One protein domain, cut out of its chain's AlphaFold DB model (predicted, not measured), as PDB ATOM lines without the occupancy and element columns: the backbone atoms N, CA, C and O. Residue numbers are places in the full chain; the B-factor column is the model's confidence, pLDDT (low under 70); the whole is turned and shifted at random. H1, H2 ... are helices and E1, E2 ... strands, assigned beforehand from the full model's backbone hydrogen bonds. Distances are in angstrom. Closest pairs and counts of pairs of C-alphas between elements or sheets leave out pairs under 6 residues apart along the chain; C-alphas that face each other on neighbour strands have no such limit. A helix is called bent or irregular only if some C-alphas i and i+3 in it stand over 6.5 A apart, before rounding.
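Overview. This is residues 10 to 68 and 140 to 207 of the 207 residues of an uncharacterized protein of Glycomyces albidus (UniProt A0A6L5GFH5). A twisted slab of five parallel strands, E3 E2 E1 E4 E5 in order across it, has one long helix over each face, H1 on one and H3 on the other. From the short helix H4, which touches H1, a long tail, residues 180 to 207, swings wide of the slab and returns beside the edge strand E3. The printed part has 127 residues with four named helices and five named strands, in the order E1 H1 E2 E3 H2 E4 H3 E5 H4; the class is mixed, with 58 residues, under half, in named elements. The whole is compact, with a radius of gyration of the C-alphas of 14.4 A, and flat, spanning 44 by 43 by 22 A.

Along the chain. Find C-alpha 10 at (83.462, -2.545, 95.075); from there E1 runs 12.8 A through residues 10 to 14. H1, residues 17 to 31, covers 20.8 A and is irregular, C-alphas 18 and 21 being 7.0 A apart. Next come E2, residues 36 to 41, 16.4 A long, E3, residues 58 to 61, 10.2 A, and H2, residues 63 to 66. After the cut, look for E4 at residues 146 to 149 and H3 at residues 152 to 164, 19.4 A long and only just irregular, with C-alphas 153 and 156 7.0 A apart. E5 is residues 169 to 171, and H4, residues 176 to 179, ends at C-alpha 179 (78.015, -12.075, 94.804).

Arrangement. Start at the sheet, whose edge strands are E3 and E5. N 12 and O 38, 2.7 A apart, are within hydrogen-bond range between E1 and E2; so are N 60 and O 39, 2.8 A, between E3 and E2, N 13 and O 148, 2.8 A, between E1 and E4, and N 147 and O 169, 2.8 A, between E4 and E5. E1, H1, E2 and E4, H3, E5 are strand-helix-strand units, two parallel neighbour strands with a helix between, each with a right-handed crossover. The sheet and its helices make three layers, with H1 and H3 on opposite faces. H1 lies over E2 and E1, along the strands, at a height over the sheet of 9.1 A; its closest C-alphas to E2 are Ala 27 and Val 37, 6.2 A. H3 lies over E4 and, only just, E5, where 3 of its C-alphas fall, along the strands at a height of 7.9 A; its closest C-alphas to E5 are Ala 162 and Val 170, 6.2 A. With residues 26 to 30 alone H1 touches H4, the closest C-alphas being Tyr 26 and Pro 176, 5.3 A. H2 is not on the sheet and touches no helix. O i to N i+4 pairs are within hydrogen-bond range in 9 of 11 cases in H1 and 7 of 9 in H3; H2 and H4 are too short for such a pair.

Size, cuts and confidence. The two C-alphas farthest apart, Pro 166 and Asp 197, are 43.6 A apart. Residues 69 to 139 are not printed, and C-alphas 68 and 140 are 22.8 A apart across the cut. The link from E2 to E3, 16 residues, is long. Residues 205 to 206 pair in parallel with residues 60 to 61 of E3. The mean pLDDT of the printed part is 83.7; look for values under 70 at residues 43 to 50, 64 to 65, 67 to 68, 198 to 203 and 207.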
ATOM      1  N   VAL A  10      83.288  -2.599  96.528       94.69
ATOM      2  CA  VAL A  10      83.462  -2.545  95.075       94.69
ATOM      3  C   VAL A  10      83.569  -1.108  94.599       94.69
ATOM      4  O   VAL A  10      82.734  -0.269  94.938       94.69
ATOM      5  N   VAL A  11      84.552  -0.839  93.742       94.69
ATOM      6  CA  VAL A  11      84.731   0.461  93.091       94.69
ATOM      7  C   VAL A  11      84.416   0.353  91.600       94.69
ATOM      8  O   VAL A  11      85.100  -0.329  90.840       94.69
ATOM      9  N   LEU A  12      83.387   1.063  91.154       94.19
ATOM     10  CA  LEU A  12      82.986   1.183  89.756       94.19
ATOM     11  C   LEU A  12      83.696   2.373  89.109       94.19
ATOM     12  O   LEU A  12      83.588   3.498  89.584       94.19
ATOM     13  N   LEU A  13      84.373   2.166  87.986       92.69
ATOM     14  CA  LEU A  13      84.923   3.250  87.171       92.69
ATOM     15  C   LEU A  13      83.950   3.572  86.034       92.69
ATOM     16  O   LEU A  13      83.600   2.685  85.254       92.69
ATOM     17  N   LEU A  14      83.528   4.835  85.935       90.38
ATOM     18  CA  LEU A  14      82.446   5.290  85.054       90.38
ATOM     19  C   LEU A  14      82.791   6.624  84.379       90.38
ATOM     20  O   LEU A  14      82.572   7.706  84.920       90.38
ATOM     21  N   PHE A  15      83.329   6.587  83.165       86.31
ATOM     22  CA  PHE A  15      83.713   7.795  82.419       86.31
ATOM     23  C   PHE A  15      82.699   8.176  81.337       86.31
ATOM     24  O   PHE A  15      82.729   9.302  80.823       86.31
ATOM     25  N   ARG A  16      81.783   7.260  80.993       84.12
ATOM     26  CA  ARG A  16      80.755   7.454  79.964       84.12
ATOM     27  C   ARG A  16      79.347   7.170  80.485       84.12
ATOM     28  O   ARG A  16      79.097   6.128  81.082       84.12
ATOM     29  N   ASN A  17      78.392   8.021  80.104       82.06
ATOM     30  CA  ASN A  17      76.972   7.865  80.452       82.06
ATOM     31  C   ASN A  17      76.369   6.520  80.017       82.06
ATOM     32  O   ASN A  17      75.485   5.998  80.686       82.06
ATOM     33  N   GLY A  18      76.827   5.954  78.892       82.62
ATOM     34  CA  GLY A  18      76.277   4.703  78.354       82.62
ATOM     35  C   GLY A  18      76.417   3.505  79.301       82.62
ATOM     36  O   GLY A  18      75.667   2.543  79.184       82.62
ATOM     37  N   ALA A  19      77.335   3.574  80.268       86.50
ATOM     38  CA  ALA A  19      77.536   2.527  81.261       86.50
ATOM     39  C   ALA A  19      76.654   2.671  82.512       86.50
ATOM     40  O   ALA A  19      76.576   1.724  83.293       86.50
ATOM     41  N   VAL A  20      75.953   3.797  82.694       87.94
ATOM     42  CA  VAL A  20      75.195   4.090  83.924       87.94
ATOM     43  C   VAL A  20      74.081   3.074  84.166       87.94
ATOM     44  O   VAL A  20      73.978   2.540  85.264       87.94
ATOM     45  N   LYS A  21      73.305   2.706  83.135       87.69
ATOM     46  CA  LYS A  21      72.240   1.691  83.268       87.69
ATOM     47  C   LYS A  21      72.779   0.357  83.799       87.69
ATOM     48  O   LYS A  21      72.163  -0.275  84.653       87.69
ATOM     49  N   ARG A  22      73.943  -0.064  83.298       88.75
ATOM     50  CA  ARG A  22      74.614  -1.299  83.720       88.75
ATOM     51  C   ARG A  22      75.182  -1.172  85.133       88.75
ATOM     52  O   ARG A  22      75.013  -2.096  85.919       88.75
ATOM     53  N   ALA A  23      75.792  -0.037  85.465       90.38
ATOM     54  CA  ALA A  23      76.288   0.235  86.811       90.38
ATOM     55  C   ALA A  23      75.169   0.261  87.855       90.38
ATOM     56  O   ALA A  23      75.341  -0.316  88.919       90.38
ATOM     57  N   ASN A  24      74.013   0.846  87.538       90.94
ATOM     58  CA  ASN A  24      72.861   0.855  88.438       90.94
ATOM     59  C   ASN A  24      72.327  -0.555  88.688       90.94
ATOM     60  O   ASN A  24      72.095  -0.913  89.836       90.94
ATOM     61  N   ARG A  25      72.199  -1.380  87.639       90.06
ATOM     62  CA  ARG A  25      71.790  -2.785  87.788       90.06
ATOM     63  C   ARG A  25      72.776  -3.571  88.652       90.06
ATOM     64  O   ARG A  25      72.357  -4.315  89.530       90.06
ATOM     65  N   TYR A  26      74.071  -3.400  88.395       91.75
ATOM     66  CA  TYR A  26      75.124  -4.040  89.178       91.75
ATOM     67  C   TYR A  26      75.064  -3.604  90.646       91.75
ATOM     68  O   TYR A  26      75.071  -4.440  91.544       91.75
ATOM     69  N   ALA A  27      74.967  -2.297  90.888       91.94
ATOM     70  CA  ALA A  27      74.940  -1.736  92.227       91.94
ATOM     71  C   ALA A  27      73.695  -2.139  93.011       91.94
ATOM     72  O   ALA A  27      73.827  -2.459  94.183       91.94
ATOM     73  N   ALA A  28      72.516  -2.155  92.384       90.88
ATOM     74  CA  ALA A  28      71.294  -2.618  93.033       90.88
ATOM     75  C   ALA A  28      71.465  -4.065  93.525       90.88
ATOM     76  O   ALA A  28      71.359  -4.325  94.719       90.88
ATOM     77  N   TYR A  29      71.879  -4.974  92.636       91.00
ATOM     78  CA  TYR A  29      72.085  -6.382  92.985       91.00
ATOM     79  C   TYR A  29      73.138  -6.588  94.086       91.00
ATOM     80  O   TYR A  29      72.955  -7.414  94.984       91.00
ATOM     81  N   ALA A  30      74.257  -5.863  94.006       91.94
ATOM     82  CA  ALA A  30      75.352  -5.980  94.963       91.94
ATOM     83  C   ALA A  30      74.972  -5.386  96.331       91.94
ATOM     84  O   ALA A  30      75.178  -6.019  97.366       91.94
ATOM     85  N   CYS A  31      74.364  -4.198  96.352       91.94
ATOM     86  CA  CYS A  31      73.934  -3.546  97.588       91.94
ATOM     87  C   CYS A  31      72.832  -4.326  98.310       91.94
ATOM     88  O   CYS A  31      72.848  -4.364  99.538       91.94
ATOM     89  N   GLU A  32      71.942  -5.004  97.580       91.44
ATOM     90  CA  GLU A  32      70.953  -5.912  98.176       91.44
ATOM     91  C   GLU A  32      71.581  -7.019  99.028       91.44
ATOM     92  O   GLU A  32      70.946  -7.522  99.950       91.44
ATOM     93  N   ARG A  33      72.834  -7.379  98.737       92.19
ATOM     94  CA  ARG A  33      73.608  -8.443  99.394       92.19
ATOM     95  C   ARG A  33      74.659  -7.910 100.366       92.19
ATOM     96  O   ARG A  33      75.619  -8.600 100.714       92.19
ATOM     97  N   GLY A  34      74.507  -6.649 100.766       90.81
ATOM     98  CA  GLY A  34      75.363  -6.000 101.751       90.81
ATOM     99  C   GLY A  34      76.705  -5.521 101.198       90.81
ATOM    100  O   GLY A  34      77.572  -5.144 101.981       90.81
ATOM    101  N   VAL A  35      76.898  -5.506  99.875       92.81
ATOM    102  CA  VAL A  35      78.127  -4.994  99.253       92.81
ATOM    103  C   VAL A  35      78.101  -3.467  99.214       92.81
ATOM    104  O   VAL A  35      77.140  -2.839  98.756       92.81
ATOM    105  N   ARG A  36      79.193  -2.844  99.661       92.56
ATOM    106  CA  ARG A  36      79.400  -1.396  99.569       92.56
ATOM    107  C   ARG A  36      79.896  -1.049  98.173       92.56
ATOM    108  O   ARG A  36      80.991  -1.448  97.784       92.56
ATOM    109  N   VAL A  37      79.105  -0.280  97.430       93.12
ATOM    110  CA  VAL A  37      79.444   0.125  96.063       93.12
ATOM    111  C   VAL A  37      79.789   1.607  96.020       93.12
ATOM    112  O   VAL A  37      79.002   2.472  96.413       93.12
ATOM    113  N   GLU A  38      80.968   1.907  95.495       93.50
ATOM    114  CA  GLU A  38      81.434   3.263  95.232       93.50
ATOM    115  C   GLU A  38      81.644   3.446  93.732       93.50
ATOM    116  O   GLU A  38      82.045   2.519  93.039       93.50
ATOM    117  N   ALA A  39      81.374   4.633  93.204       91.56
ATOM    118  CA  ALA A  39      81.567   4.957  91.800       91.56
ATOM    119  C   ALA A  39      82.516   6.136  91.649       91.56
ATOM    120  O   ALA A  39      82.334   7.175  92.274       91.56
ATOM    121  N   VAL A  40      83.488   5.993  90.760       90.38
ATOM    122  CA  VAL A  40      84.384   7.057  90.323       90.38
ATOM    123  C   VAL A  40      83.927   7.536  88.962       90.38
ATOM    124  O   VAL A  40      84.046   6.816  87.967       90.38
ATOM    125  N   VAL A  41      83.433   8.769  88.918       87.44
ATOM    126  CA  VAL A  41      82.899   9.377  87.705       87.44
ATOM    127  C   VAL A  41      83.842  10.436  87.152       87.44
ATOM    128  O   VAL A  41      84.289  11.330  87.866       87.44
ATOM    129  N   ALA A  42      84.144  10.366  85.856       80.69
ATOM    130  CA  ALA A  42      84.744  11.493  85.140       80.69
ATOM    131  C   ALA A  42      83.618  12.323  84.525       80.69
ATOM    132  O   ALA A  42      83.293  12.202  83.337       80.69
ATOM    133  N   ASP A  43      82.997  13.123  85.383       67.75
ATOM    134  CA  ASP A  43      81.896  14.006  85.037       67.75
ATOM    135  C   ASP A  43      82.397  15.108  84.078       67.75
ATOM    136  O   ASP A  43      83.350  15.836  84.349       67.75
ATOM    137  N   GLY A  44      81.827  15.135  82.877       62.50
ATOM    138  CA  GLY A  44      82.155  16.079  81.806       62.50
ATOM    139  C   GLY A  44      80.865  16.576  81.162       62.50
ATOM    140  O   GLY A  44      79.795  16.075  81.477       62.50
ATOM    141  N   GLN A  45      80.923  17.505  80.202       53.44
ATOM    142  CA  GLN A  45      79.745  18.198  79.623       53.44
ATOM    143  C   GLN A  45      78.548  17.317  79.189       53.44
ATOM    144  O   GLN A  45      77.447  17.830  79.004       53.44
ATOM    145  N   ARG A  46      78.729  16.003  79.000       58.50
ATOM    146  CA  ARG A  46      77.655  15.069  78.630       58.50
ATOM    147  C   ARG A  46      76.896  14.480  79.821       58.50
ATOM    148  O   ARG A  46      75.782  14.009  79.616       58.50
ATOM    149  N   TRP A  47      77.433  14.522  81.033       67.56
ATOM    150  CA  TRP A  47      76.819  13.932  82.229       67.56
ATOM    151  C   TRP A  47      75.536  14.635  82.683       67.56
ATOM    152  O   TRP A  47      74.674  13.989  83.257       67.56
ATOM    153  N   GLY A  48      75.313  15.900  82.303       61.88
ATOM    154  CA  GLY A  48      74.032  16.588  82.543       61.88
ATOM    155  C   GLY A  48      72.813  15.957  81.844       61.88
ATOM    156  O   GLY A  48      71.689  16.378  82.090       61.88
ATOM    157  N   ARG A  49      73.032  14.969  80.960       65.81
ATOM    158  CA  ARG A  49      72.002  14.116  80.334       65.81
ATOM    159  C   ARG A  49      72.159  12.633  80.697       65.81
ATOM    160  O   ARG A  49      71.592  11.780  80.020       65.81
ATOM    161  N   ALA A  50      73.035  12.302  81.642       69.25
ATOM    162  CA  ALA A  50      73.164  10.932  82.113       69.25
ATOM    163  C   ALA A  50      71.912  10.547  82.905       69.25
ATOM    164  O   ALA A  50      71.276  11.403  83.515       69.25
ATOM    165  N   LEU A  51      71.598   9.250  82.900       76.25
ATOM    166  CA  LEU A  51      70.722   8.685  83.919       76.25
ATOM    167  C   LEU A  51      71.330   8.959  85.294       76.25
ATOM    168  O   LEU A  51      72.557   9.034  85.430       76.25
ATOM    169  N   GLU A  52      70.486   9.073  86.309       82.88
ATOM    170  CA  GLU A  52      70.992   9.181  87.670       82.88
ATOM    171  C   GLU A  52      71.714   7.894  88.078       82.88
ATOM    172  O   GLU A  52      71.476   6.818  87.524       82.88
ATOM    173  N   LEU A  53      72.654   8.002  89.017       85.12
ATOM    174  CA  LEU A  53      73.269   6.835  89.644       85.12
ATOM    175  C   LEU A  53      72.425   6.409  90.843       85.12
ATOM    176  O   LEU A  53      71.960   7.265  91.598       85.12
ATOM    177  N   HIS A  54      72.287   5.098  91.039       86.25
ATOM    178  CA  HIS A  54      71.512   4.527  92.138       86.25
ATOM    179  C   HIS A  54      71.934   5.133  93.499       86.25
ATOM    180  O   HIS A  54      73.136   5.293  93.752       86.25
ATOM    181  N   PRO A  55      70.992   5.485  94.396       84.69
ATOM    182  CA  PRO A  55      71.275   6.200  95.644       84.69
ATOM    183  C   PRO A  55      72.182   5.415  96.594       84.69
ATOM    184  O   PRO A  55      72.953   6.019  97.337       84.69
ATOM    185  N   SER A  56      72.161   4.081  96.523       86.00
ATOM    186  CA  SER A  56      73.068   3.223  97.299       86.00
ATOM    187  C   SER A  56      74.544   3.353  96.897       86.00
ATOM    188  O   SER A  56      75.422   2.994  97.676       86.00
ATOM    189  N   ILE A  57      74.839   3.883  95.704       88.88
ATOM    190  CA  ILE A  57      76.209   4.072  95.219       88.88
ATOM    191  C   ILE A  57      76.777   5.342  95.839       88.88
ATOM    192  O   ILE A  57      76.200   6.411  95.647       88.88
ATOM    193  N   ARG A  58      77.935   5.292  96.504       88.44
ATOM    194  CA  ARG A  58      78.669   6.522  96.860       88.44
ATOM    195  C   ARG A  58      79.444   7.025  95.652       88.44
ATOM    196  O   ARG A  58      80.267   6.295  95.113       88.44
ATOM    197  N   VAL A  59      79.182   8.250  95.208       88.25
ATOM    198  CA  VAL A  59      79.740   8.764  93.949       88.25
ATOM    199  C   VAL A  59      80.817   9.803  94.209       88.25
ATOM    200  O   VAL A  59      80.585  10.805  94.885       88.25
ATOM    201  N   HIS A  60      81.970   9.573  93.596       87.19
ATOM    202  CA  HIS A  60      83.160  10.395  93.665       87.19
ATOM    203  C   HIS A  60      83.482  10.967  92.287       87.19
ATOM    204  O   HIS A  60      83.658  10.218  91.325       87.19
ATOM    205  N   SER A  61      83.588  12.288  92.169       84.50
ATOM    206  CA  SER A  61      83.815  12.959  90.888       84.50
ATOM    207  C   SER A  61      85.261  13.393  90.685       84.50
ATOM    208  O   SER A  61      85.872  14.077  91.504       84.50
ATOM    209  N   LEU A  62      85.781  13.055  89.505       80.81
ATOM    210  CA  LEU A  62      87.047  13.538  88.961       80.81
ATOM    211  C   LEU A  62      86.898  14.858  88.183       80.81
ATOM    212  O   LEU A  62      87.898  15.364  87.678       80.81
ATOM    213  N   ALA A  63      85.707  15.464  88.087       73.31
ATOM    214  CA  ALA A  63      85.504  16.686  87.295       73.31
ATOM    215  C   ALA A  63      86.424  17.840  87.722       73.31
ATOM    216  O   ALA A  63      87.052  18.499  86.893       73.31
ATOM    217  N   ALA A  64      86.578  18.051  89.033       68.31
ATOM    218  CA  ALA A  64      87.468  19.085  89.560       68.31
ATOM    219  C   ALA A  64      88.945  18.838  89.192       68.31
ATOM    220  O   ALA A  64      89.724  19.783  89.051       68.31
ATOM    221  N   ALA A  65      89.341  17.573  89.026       68.75
ATOM    222  CA  ALA A  65      90.671  17.189  88.570       68.75
ATOM    223  C   ALA A  65      90.881  17.509  87.090       68.75
ATOM    224  O   ALA A  65      91.942  18.007  86.715       68.75
ATOM    225  N   GLU A  66      89.877  17.207  86.272       71.56
ATOM    226  CA  GLU A  66      89.902  17.410  84.829       71.56
ATOM    227  C   GLU A  66      90.005  18.894  84.472       71.56
ATOM    228  O   GLU A  66      90.874  19.284  83.694       71.56
ATOM    229  N   ASN A  67      89.204  19.739  85.127       66.19
ATOM    230  CA  ASN A  67      89.185  21.184  84.879       66.19
ATOM    231  C   ASN A  67      90.507  21.888  85.244       66.19
ATOM    232  O   ASN A  67      90.768  22.999  84.796       66.19
ATOM    233  N   ARG A  68      91.369  21.251  86.051       68.00
ATOM    234  CA  ARG A  68      92.693  21.783  86.428       68.00
ATOM    235  C   ARG A  68      93.830  21.300  85.527       68.00
ATOM    236  O   ARG A  68      94.985  21.619  85.794       68.00
ATOM    237  N   ASP A 140      91.002   4.790  99.325       85.81
ATOM    238  CA  ASP A 140      91.424   3.628 100.109       85.81
ATOM    239  C   ASP A 140      91.341   2.309  99.318       85.81
ATOM    240  O   ASP A 140      90.679   1.348  99.706       85.81
ATOM    241  N   LEU A 141      91.924   2.296  98.116       88.19
ATOM    242  CA  LEU A 141      91.845   1.139  97.216       88.19
ATOM    243  C   LEU A 141      92.563  -0.102  97.765       88.19
ATOM    244  O   LEU A 141      92.371  -1.187  97.233       88.19
ATOM    245  N   GLU A 142      93.376   0.049  98.811       87.12
ATOM    246  CA  GLU A 142      94.068  -1.061  99.471       87.12
ATOM    247  C   GLU A 142      93.090  -2.033 100.133       87.12
ATOM    248  O   GLU A 142      93.351  -3.234 100.118       87.12
ATOM    249  N   HIS A 143      91.953  -1.518 100.613       88.38
ATOM    250  CA  HIS A 143      90.872  -2.273 101.251       88.38
ATOM    251  C   HIS A 143      89.656  -2.471 100.330       88.38
ATOM    252  O   HIS A 143      88.553  -2.743 100.801       88.38
ATOM    253  N   ALA A 144      89.808  -2.248  99.023       91.94
ATOM    254  CA  ALA A 144      88.785  -2.636  98.060       91.94
ATOM    255  C   ALA A 144      88.950  -4.120  97.703       91.94
ATOM    256  O   ALA A 144      90.070  -4.611  97.599       91.94
ATOM    257  N   ASP A 145      87.843  -4.813  97.456       92.69
ATOM    258  CA  ASP A 145      87.867  -6.219  97.036       92.69
ATOM    259  C   ASP A 145      87.868  -6.344  95.508       92.69
ATOM    260  O   ASP A 145      88.445  -7.269  94.936       92.69
ATOM    261  N   LEU A 146      87.221  -5.395  94.822       94.31
ATOM    262  CA  LEU A 146      87.039  -5.440  93.375       94.31
ATOM    263  C   LEU A 146      86.934  -4.044  92.764       94.31
ATOM    264  O   LEU A 146      86.203  -3.176  93.245       94.31
ATOM    265  N   VAL A 147      87.592  -3.855  91.622       95.06
ATOM    266  CA  VAL A 147      87.404  -2.689  90.757       95.06
ATOM    267  C   VAL A 147      86.788  -3.123  89.438       95.06
ATOM    268  O   VAL A 147      87.344  -3.952  88.717       95.06
ATOM    269  N   VAL A 148      85.662  -2.516  89.077       95.44
ATOM    270  CA  VAL A 148      84.953  -2.805  87.828       95.44
ATOM    271  C   VAL A 148      85.071  -1.614  86.884       95.44
ATOM    272  O   VAL A 148      84.572  -0.522  87.147       95.44
ATOM    273  N   CYS A 149      85.700  -1.834  85.738       94.25
ATOM    274  CA  CYS A 149      85.746  -0.901  84.622       94.25
ATOM    275  C   CYS A 149      84.417  -0.975  83.859       94.25
ATOM    276  O   CYS A 149      84.238  -1.848  83.008       94.25
ATOM    277  N   ALA A 150      83.469  -0.085  84.160       91.50
ATOM    278  CA  ALA A 150      82.118  -0.159  83.598       91.50
ATOM    279  C   ALA A 150      82.049   0.268  82.120       91.50
ATOM    280  O   ALA A 150      81.052  -0.001  81.438       91.50
ATOM    281  N   ASP A 151      83.099   0.917  81.607       88.31
ATOM    282  CA  ASP A 151      83.248   1.261  80.196       88.31
ATOM    283  C   ASP A 151      84.702   1.152  79.705       88.31
ATOM    284  O   ASP A 151      85.656   1.252  80.473       88.31
ATOM    285  N   GLU A 152      84.884   0.979  78.396       87.94
ATOM    286  CA  GLU A 152      86.206   0.793  77.779       87.94
ATOM    287  C   GLU A 152      87.181   1.945  78.050       87.94
ATOM    288  O   GLU A 152      88.383   1.722  78.179       87.94
ATOM    289  N   SER A 153      86.684   3.180  78.197       84.69
ATOM    290  CA  SER A 153      87.554   4.337  78.432       84.69
ATOM    291  C   SER A 153      88.161   4.354  79.838       84.69
ATOM    292  O   SER A 153      89.126   5.080  80.081       84.69
ATOM    293  N   THR A 154      87.660   3.504  80.739       89.81
ATOM    294  CA  THR A 154      88.213   3.297  82.085       89.81
ATOM    295  C   THR A 154      89.281   2.210  82.153       89.81
ATOM    296  O   THR A 154      90.054   2.184  83.109       89.81
ATOM    297  N   VAL A 155      89.414   1.364  81.126       90.62
ATOM    298  CA  VAL A 155      90.374   0.245  81.114       90.62
ATOM    299  C   VAL A 155      91.827   0.700  81.326       90.62
ATOM    300  O   VAL A 155      92.518   0.082  82.138       90.62
ATOM    301  N   PRO A 156      92.326   1.794  80.710       89.12
ATOM    302  CA  PRO A 156      93.692   2.261  80.969       89.12
ATOM    303  C   PRO A 156      93.933   2.680  82.428       89.12
ATOM    304  O   PRO A 156      95.042   2.531  82.956       89.12
ATOM    305  N   LEU A 157      92.898   3.207  83.092       88.00
ATOM    306  CA  LEU A 157      92.942   3.515  84.517       88.00
ATOM    307  C   LEU A 157      92.928   2.226  85.340       88.00
ATOM    308  O   LEU A 157      93.795   2.070  86.194       88.00
ATOM    309  N   GLY A 158      92.043   1.281  85.014       91.56
ATOM    310  CA  GLY A 158      92.010  -0.052  85.618       91.56
ATOM    311  C   GLY A 158      93.361  -0.767  85.551       91.56
ATOM    312  O   GLY A 158      93.860  -1.239  86.565       91.56
ATOM    313  N   TRP A 159      94.036  -0.741  84.400       91.62
ATOM    314  CA  TRP A 159      95.381  -1.313  84.261       91.62
ATOM    315  C   TRP A 159      96.421  -0.622  85.150       91.62
ATOM    316  O   TRP A 159      97.347  -1.248  85.658       91.62
ATOM    317  N   SER A 160      96.272   0.686  85.361       90.31
ATOM    318  CA  SER A 160      97.154   1.434  86.262       90.31
ATOM    319  C   SER A 160      96.889   1.114  87.728       90.31
ATOM    320  O   SER A 160      97.835   1.089  88.509       90.31
ATOM    321  N   ILE A 161      95.627   0.870  88.084       91.94
ATOM    322  CA  ILE A 161      95.224   0.409  89.413       91.94
ATOM    323  C   ILE A 161      95.799  -0.984  89.660       91.94
ATOM    324  O   ILE A 161      96.518  -1.145  90.634       91.94
ATOM    325  N   ALA A 162      95.600  -1.935  88.743       92.75
ATOM    326  CA  ALA A 162      96.121  -3.300  88.868       92.75
ATOM    327  C   ALA A 162      97.652  -3.334  89.022       92.75
ATOM    328  O   ALA A 162      98.193  -4.095  89.813       92.75
ATOM    329  N   LYS A 163      98.374  -2.461  88.305       91.56
ATOM    330  CA  LYS A 163      99.830  -2.325  88.469       91.56
ATOM    331  C   LYS A 163     100.248  -1.767  89.827       91.56
ATOM    332  O   LYS A 163     101.337  -2.080  90.292       91.56
ATOM    333  N   ARG A 164      99.439  -0.881  90.408       89.94
ATOM    334  CA  ARG A 164      99.737  -0.219  91.683       89.94
ATOM    335  C   ARG A 164      99.301  -1.053  92.889       89.94
ATOM    336  O   ARG A 164      99.959  -0.983  93.917       89.94
ATOM    337  N   TYR A 165      98.227  -1.819  92.739       91.88
ATOM    338  CA  TYR A 165      97.634  -2.691  93.746       91.88
ATOM    339  C   TYR A 165      97.539  -4.110  93.163       91.88
ATOM    340  O   TYR A 165      96.475  -4.496  92.681       91.88
ATOM    341  N   PRO A 166      98.647  -4.879  93.132       91.62
ATOM    342  CA  PRO A 166      98.680  -6.190  92.474       91.62
ATOM    343  C   PRO A 166      97.747  -7.231  93.103       91.62
ATOM    344  O   PRO A 166      97.397  -8.208  92.450       91.62
ATOM    345  N   HIS A 167      97.351  -7.026  94.362       90.06
ATOM    346  CA  HIS A 167      96.400  -7.868  95.088       90.06
ATOM    347  C   HIS A 167      94.933  -7.562  94.758       90.06
ATOM    348  O   HIS A 167      94.061  -8.370  95.063       90.06
ATOM    349  N   LEU A 168      94.650  -6.410  94.145       93.19
ATOM    350  CA  LEU A 168      93.296  -5.943  93.871       93.19
ATOM    351  C   LEU A 168      92.786  -6.507  92.545       93.19
ATOM    352  O   LEU A 168      93.353  -6.243  91.479       93.19
ATOM    353  N   ALA A 169      91.666  -7.227  92.589       93.69
ATOM    354  CA  ALA A 169      91.009  -7.700  91.382       93.69
ATOM    355  C   ALA A 169      90.475  -6.510  90.570       93.69
ATOM    356  O   ALA A 169      89.695  -5.690  91.059       93.69
ATOM    357  N   VAL A 170      90.872  -6.419  89.299       94.62
ATOM    358  CA  VAL A 170      90.365  -5.408  88.364       94.62
ATOM    359  C   VAL A 170      89.761  -6.103  87.154       94.62
ATOM    360  O   VAL A 170      90.442  -6.847  86.451       94.62
ATOM    361  N   THR A 171      88.487  -5.837  86.877       94.12
ATOM    362  CA  THR A 171      87.746  -6.494  85.797       94.12
ATOM    363  C   THR A 171      86.992  -5.501  84.922       94.12
ATOM    364  O   THR A 171      86.619  -4.414  85.354       94.12
ATOM    365  N   LYS A 172      86.742  -5.884  83.669       92.25
ATOM    366  CA  LYS A 172      85.777  -5.216  82.776       92.25
ATOM    367  C   LYS A 172      84.387  -5.856  82.833       92.25
ATOM    368  O   LYS A 172      83.429  -5.309  82.290       92.25
ATOM    369  N   ALA A 173      84.290  -7.045  83.425       85.56
ATOM    370  CA  ALA A 173      83.037  -7.760  83.565       85.56
ATOM    371  C   ALA A 173      82.270  -7.156  84.742       85.56
ATOM    372  O   ALA A 173      82.578  -7.419  85.900       85.56
ATOM    373  N   ALA A 174      81.273  -6.325  84.442       81.88
ATOM    374  CA  ALA A 174      80.274  -5.911  85.421       81.88
ATOM    375  C   ALA A 174      79.268  -7.052  85.630       81.88
ATOM    376  O   ALA A 174      78.095  -6.913  85.283       81.88
ATOM    377  N   ASP A 175      79.764  -8.194  86.111       84.56
ATOM    378  CA  ASP A 175      78.959  -9.373  86.400       84.56
ATOM    379  C   ASP A 175      78.508  -9.345  87.869       84.56
ATOM    380  O   ASP A 175      79.333  -9.529  88.767       84.56
ATOM    381  N   PRO A 176      77.223  -9.071  88.143       75.56
ATOM    382  CA  PRO A 176      76.711  -9.056  89.507       75.56
ATOM    383  C   PRO A 176      76.696 -10.451  90.154       75.56
ATOM    384  O   PRO A 176      76.680 -10.531  91.380       75.56
ATOM    385  N   GLN A 177      76.755 -11.539  89.372       83.81
ATOM    386  CA  GLN A 177      76.701 -12.916  89.884       83.81
ATOM    387  C   GLN A 177      77.917 -13.301  90.733       83.81
ATOM    388  O   GLN A 177      77.862 -14.290  91.455       83.81
ATOM    389  N   VAL A 178      78.979 -12.492  90.720       85.31
ATOM    390  CA  VAL A 178      80.134 -12.641  91.621       85.31
ATOM    391  C   VAL A 178      79.722 -12.640  93.100       85.31
ATOM    392  O   VAL A 178      80.454 -13.172  93.923       85.31
ATOM    393  N   PHE A 179      78.554 -12.084  93.439       86.81
ATOM    394  CA  PHE A 179      78.015 -12.075  94.804       86.81
ATOM    395  C   PHE A 179      76.792 -12.981  94.989       86.81
ATOM    396  O   PHE A 179      76.065 -12.818  95.963       86.81
ATOM    397  N   ALA A 180      76.494 -13.888  94.055       87.56
ATOM    398  CA  ALA A 180      75.268 -14.690  94.095       87.56
ATOM    399  C   ALA A 180      75.169 -15.622  95.317       87.56
ATOM    400  O   ALA A 180      74.063 -15.944  95.747       87.56
ATOM    401  N   ASP A 181      76.309 -16.019  95.876       87.94
ATOM    402  CA  ASP A 181      76.453 -16.827  97.088       87.94
ATOM    403  C   ASP A 181      76.095 -16.064  98.376       87.94
ATOM    404  O   ASP A 181      75.803 -16.681  99.401       87.94
ATOM    405  N   ARG A 182      76.077 -14.725  98.332       86.94
ATOM    406  CA  ARG A 182      75.724 -13.896  99.488       86.94
ATOM    407  C   ARG A 182      74.202 -13.781  99.652       86.94
ATOM    408  O   ARG A 182      73.484 -13.570  98.666       86.94
ATOM    409  N   PRO A 183      73.689 -13.847 100.895       87.94
ATOM    410  CA  PRO A 183      72.268 -13.669 101.160       87.94
ATOM    411  C   PRO A 183      71.831 -12.234 100.852       87.94
ATOM    412  O   PRO A 183      72.603 -11.283 100.987       87.94
ATOM    413  N   VAL A 184      70.562 -12.066 100.482       87.75
ATOM    414  CA  VAL A 184      69.943 -10.740 100.379       87.75
ATOM    415  C   VAL A 184      69.753 -10.196 101.794       87.75
ATOM    416  O   VAL A 184      68.981 -10.741 102.579       87.75
ATOM    417  N   THR A 185      70.476  -9.133 102.128       87.00
ATOM    418  CA  THR A 185      70.452  -8.483 103.443       87.00
ATOM    419  C   THR A 185      69.461  -7.329 103.494       87.00
ATOM    420  O   THR A 185      68.932  -7.005 104.554       87.00
ATOM    421  N   THR A 186      69.238  -6.647 102.370       83.56
ATOM    422  CA  THR A 186      68.373  -5.465 102.313       83.56
ATOM    423  C   THR A 186      67.764  -5.356 100.922       83.56
ATOM    424  O   THR A 186      68.429  -4.849 100.024       83.56
ATOM    425  N   PRO A 187      66.520  -5.821 100.719       80.62
ATOM    426  CA  PRO A 187      65.830  -5.636  99.451       80.62
ATOM    427  C   PRO A 187      65.755  -4.145  99.129       80.62
ATOM    428  O   PRO A 187      65.292  -3.350  99.951       80.62
ATOM    429  N   LEU A 188      66.244  -3.753  97.956       80.62
ATOM    430  CA  LEU A 188      66.097  -2.383  97.494       80.62
ATOM    431  C   LEU A 188      64.723  -2.259  96.836       80.62
ATOM    432  O   LEU A 188      64.301  -3.127  96.077       80.62
ATOM    433  N   GLY A 189      64.000  -1.188  97.164       76.31
ATOM    434  CA  GLY A 189      62.735  -0.881  96.503       76.31
ATOM    435  C   GLY A 189      62.932  -0.600  95.013       76.31
ATOM    436  O   GLY A 189      64.050  -0.356  94.550       76.31
ATOM    437  N   GLU A 190      61.831  -0.598  94.263       78.75
ATOM    438  CA  GLU A 190      61.865  -0.250  92.847       78.75
ATOM    439  C   GLU A 190      62.457   1.153  92.659       78.75
ATOM    440  O   GLU A 190      62.029   2.139  93.266       78.75
ATOM    441  N   TRP A 191      63.498   1.232  91.836       80.94
ATOM    442  CA  TRP A 191      64.236   2.459  91.604       80.94
ATOM    443  C   TRP A 191      64.254   2.781  90.112       80.94
ATOM    444  O   TRP A 191      64.928   2.107  89.331       80.94
ATOM    445  N   ASP A 192      63.538   3.840  89.728       81.25
ATOM    446  CA  ASP A 192      63.531   4.338  88.354       81.25
ATOM    447  C   ASP A 192      64.582   5.455  88.154       81.25
ATOM    448  O   ASP A 192      64.453   6.535  88.736       81.25
ATOM    449  N   PRO A 193      65.635   5.242  87.342       76.12
ATOM    450  CA  PRO A 193      66.613   6.279  87.001       76.12
ATOM    451  C   PRO A 193      66.063   7.431  86.140       76.12
ATOM    452  O   PRO A 193      66.818   8.365  85.861       76.12
ATOM    453  N   THR A 194      64.834   7.319  85.627       79.88
ATOM    454  CA  THR A 194      64.201   8.283  84.712       79.88
ATOM    455  C   THR A 194      63.116   9.142  85.355       79.88
ATOM    456  O   THR A 194      62.604  10.038  84.688       79.88
ATOM    457  N   ASP A 195      62.824   8.910  86.636       80.69
ATOM    458  CA  ASP A 195      61.859   9.674  87.426       80.69
ATOM    459  C   ASP A 195      62.209  11.182  87.427       80.69
ATOM    460  O   ASP A 195      63.259  11.566  87.961       80.69
ATOM    461  N   PRO A 196      61.382  12.046  86.802       71.25
ATOM    462  CA  PRO A 196      61.665  13.473  86.666       71.25
ATOM    463  C   PRO A 196      61.452  14.262  87.964       71.25
ATOM    464  O   PRO A 196      62.020  15.348  88.094       71.25
ATOM    465  N   ASP A 197      60.661  13.731  88.900       72.81
ATOM    466  CA  ASP A 197      60.307  14.396  90.161       72.81
ATOM    467  C   ASP A 197      61.338  14.123  91.261       72.81
ATOM    468  O   ASP A 197      61.298  14.699  92.354       72.81
ATOM    469  N   ARG A 198      62.314  13.258  90.970       69.00
ATOM    470  CA  ARG A 198      63.360  12.905  91.912       69.00
ATOM    471  C   ARG A 198      64.353  14.064  92.071       69.00
ATOM    472  O   ARG A 198      64.829  14.624  91.077       69.00
ATOM    473  N   PRO A 199      64.706  14.444  93.313       63.31
ATOM    474  CA  PRO A 199      65.698  15.481  93.531       63.31
ATOM    475  C   PRO A 199      67.027  15.029  92.935       63.31
ATOM    476  O   PRO A 199      67.590  14.011  93.347       63.31
ATOM    477  N   LYS A 200      67.537  15.818  91.982       64.44
ATOM    478  CA  LYS A 200      68.874  15.599  91.436       64.44
ATOM    479  C   LYS A 200      69.859  15.553  92.582       64.44
ATOM    480  O   LYS A 200      69.905  16.469  93.401       64.44
ATOM    481  N   ARG A 201      70.621  14.468  92.631       63.81
ATOM    482  CA  ARG A 201      71.563  14.211  93.715       63.81
ATOM    483  C   ARG A 201      72.475  15.423  93.939       63.81
ATOM    484  O   ARG A 201      73.035  15.953  92.975       63.81
ATOM    485  N   ASP A 202      72.626  15.822  95.205       57.66
ATOM    486  CA  ASP A 202      73.604  16.825  95.642       57.66
ATOM    487  C   ASP A 202      74.999  16.508  95.072       57.66
ATOM    488  O   ASP A 202      75.306  15.333  94.815       57.66
ATOM    489  N   PRO A 203      75.842  17.528  94.818       61.00
ATOM    490  CA  PRO A 203      76.999  17.397  93.945       61.00
ATOM    491  C   PRO A 203      77.918  16.259  94.387       61.00
ATOM    492  O   PRO A 203      78.227  16.099  95.568       61.00
ATOM    493  N   TYR A 204      78.360  15.472  93.405       70.94
ATOM    494  CA  TYR A 204      79.276  14.353  93.596       70.94
ATOM    495  C   TYR A 204      80.447  14.726  94.510       70.94
ATOM    496  O   TYR A 204      81.042  15.798  94.355       70.94
ATOM    497  N   LEU A 205      80.815  13.814  95.417       74.69
ATOM    498  CA  LEU A 205      81.903  14.054  96.359       74.69
ATOM    499  C   LEU A 205      83.195  14.319  95.573       74.69
ATOM    500  O   LEU A 205      83.535  13.538  94.678       74.69
ATOM    501  N   PRO A 206      83.913  15.420  95.839       73.50
ATOM    502  CA  PRO A 206      85.151  15.695  95.133       73.50
ATOM    503  C   PRO A 206      86.221  14.677  95.532       73.50
ATOM    504  O   PRO A 206      86.491  14.483  96.718       73.50
ATOM    505  N   LEU A 207      86.860  14.073  94.526       69.12
ATOM    506  CA  LEU A 207      88.062  13.255  94.707       69.12
ATOM    507  C   LEU A 207      89.303  14.081  95.039       69.12
ATOM    508  O   LEU A 207      89.515  15.202  94.510       69.12
TER     509      LEU A 207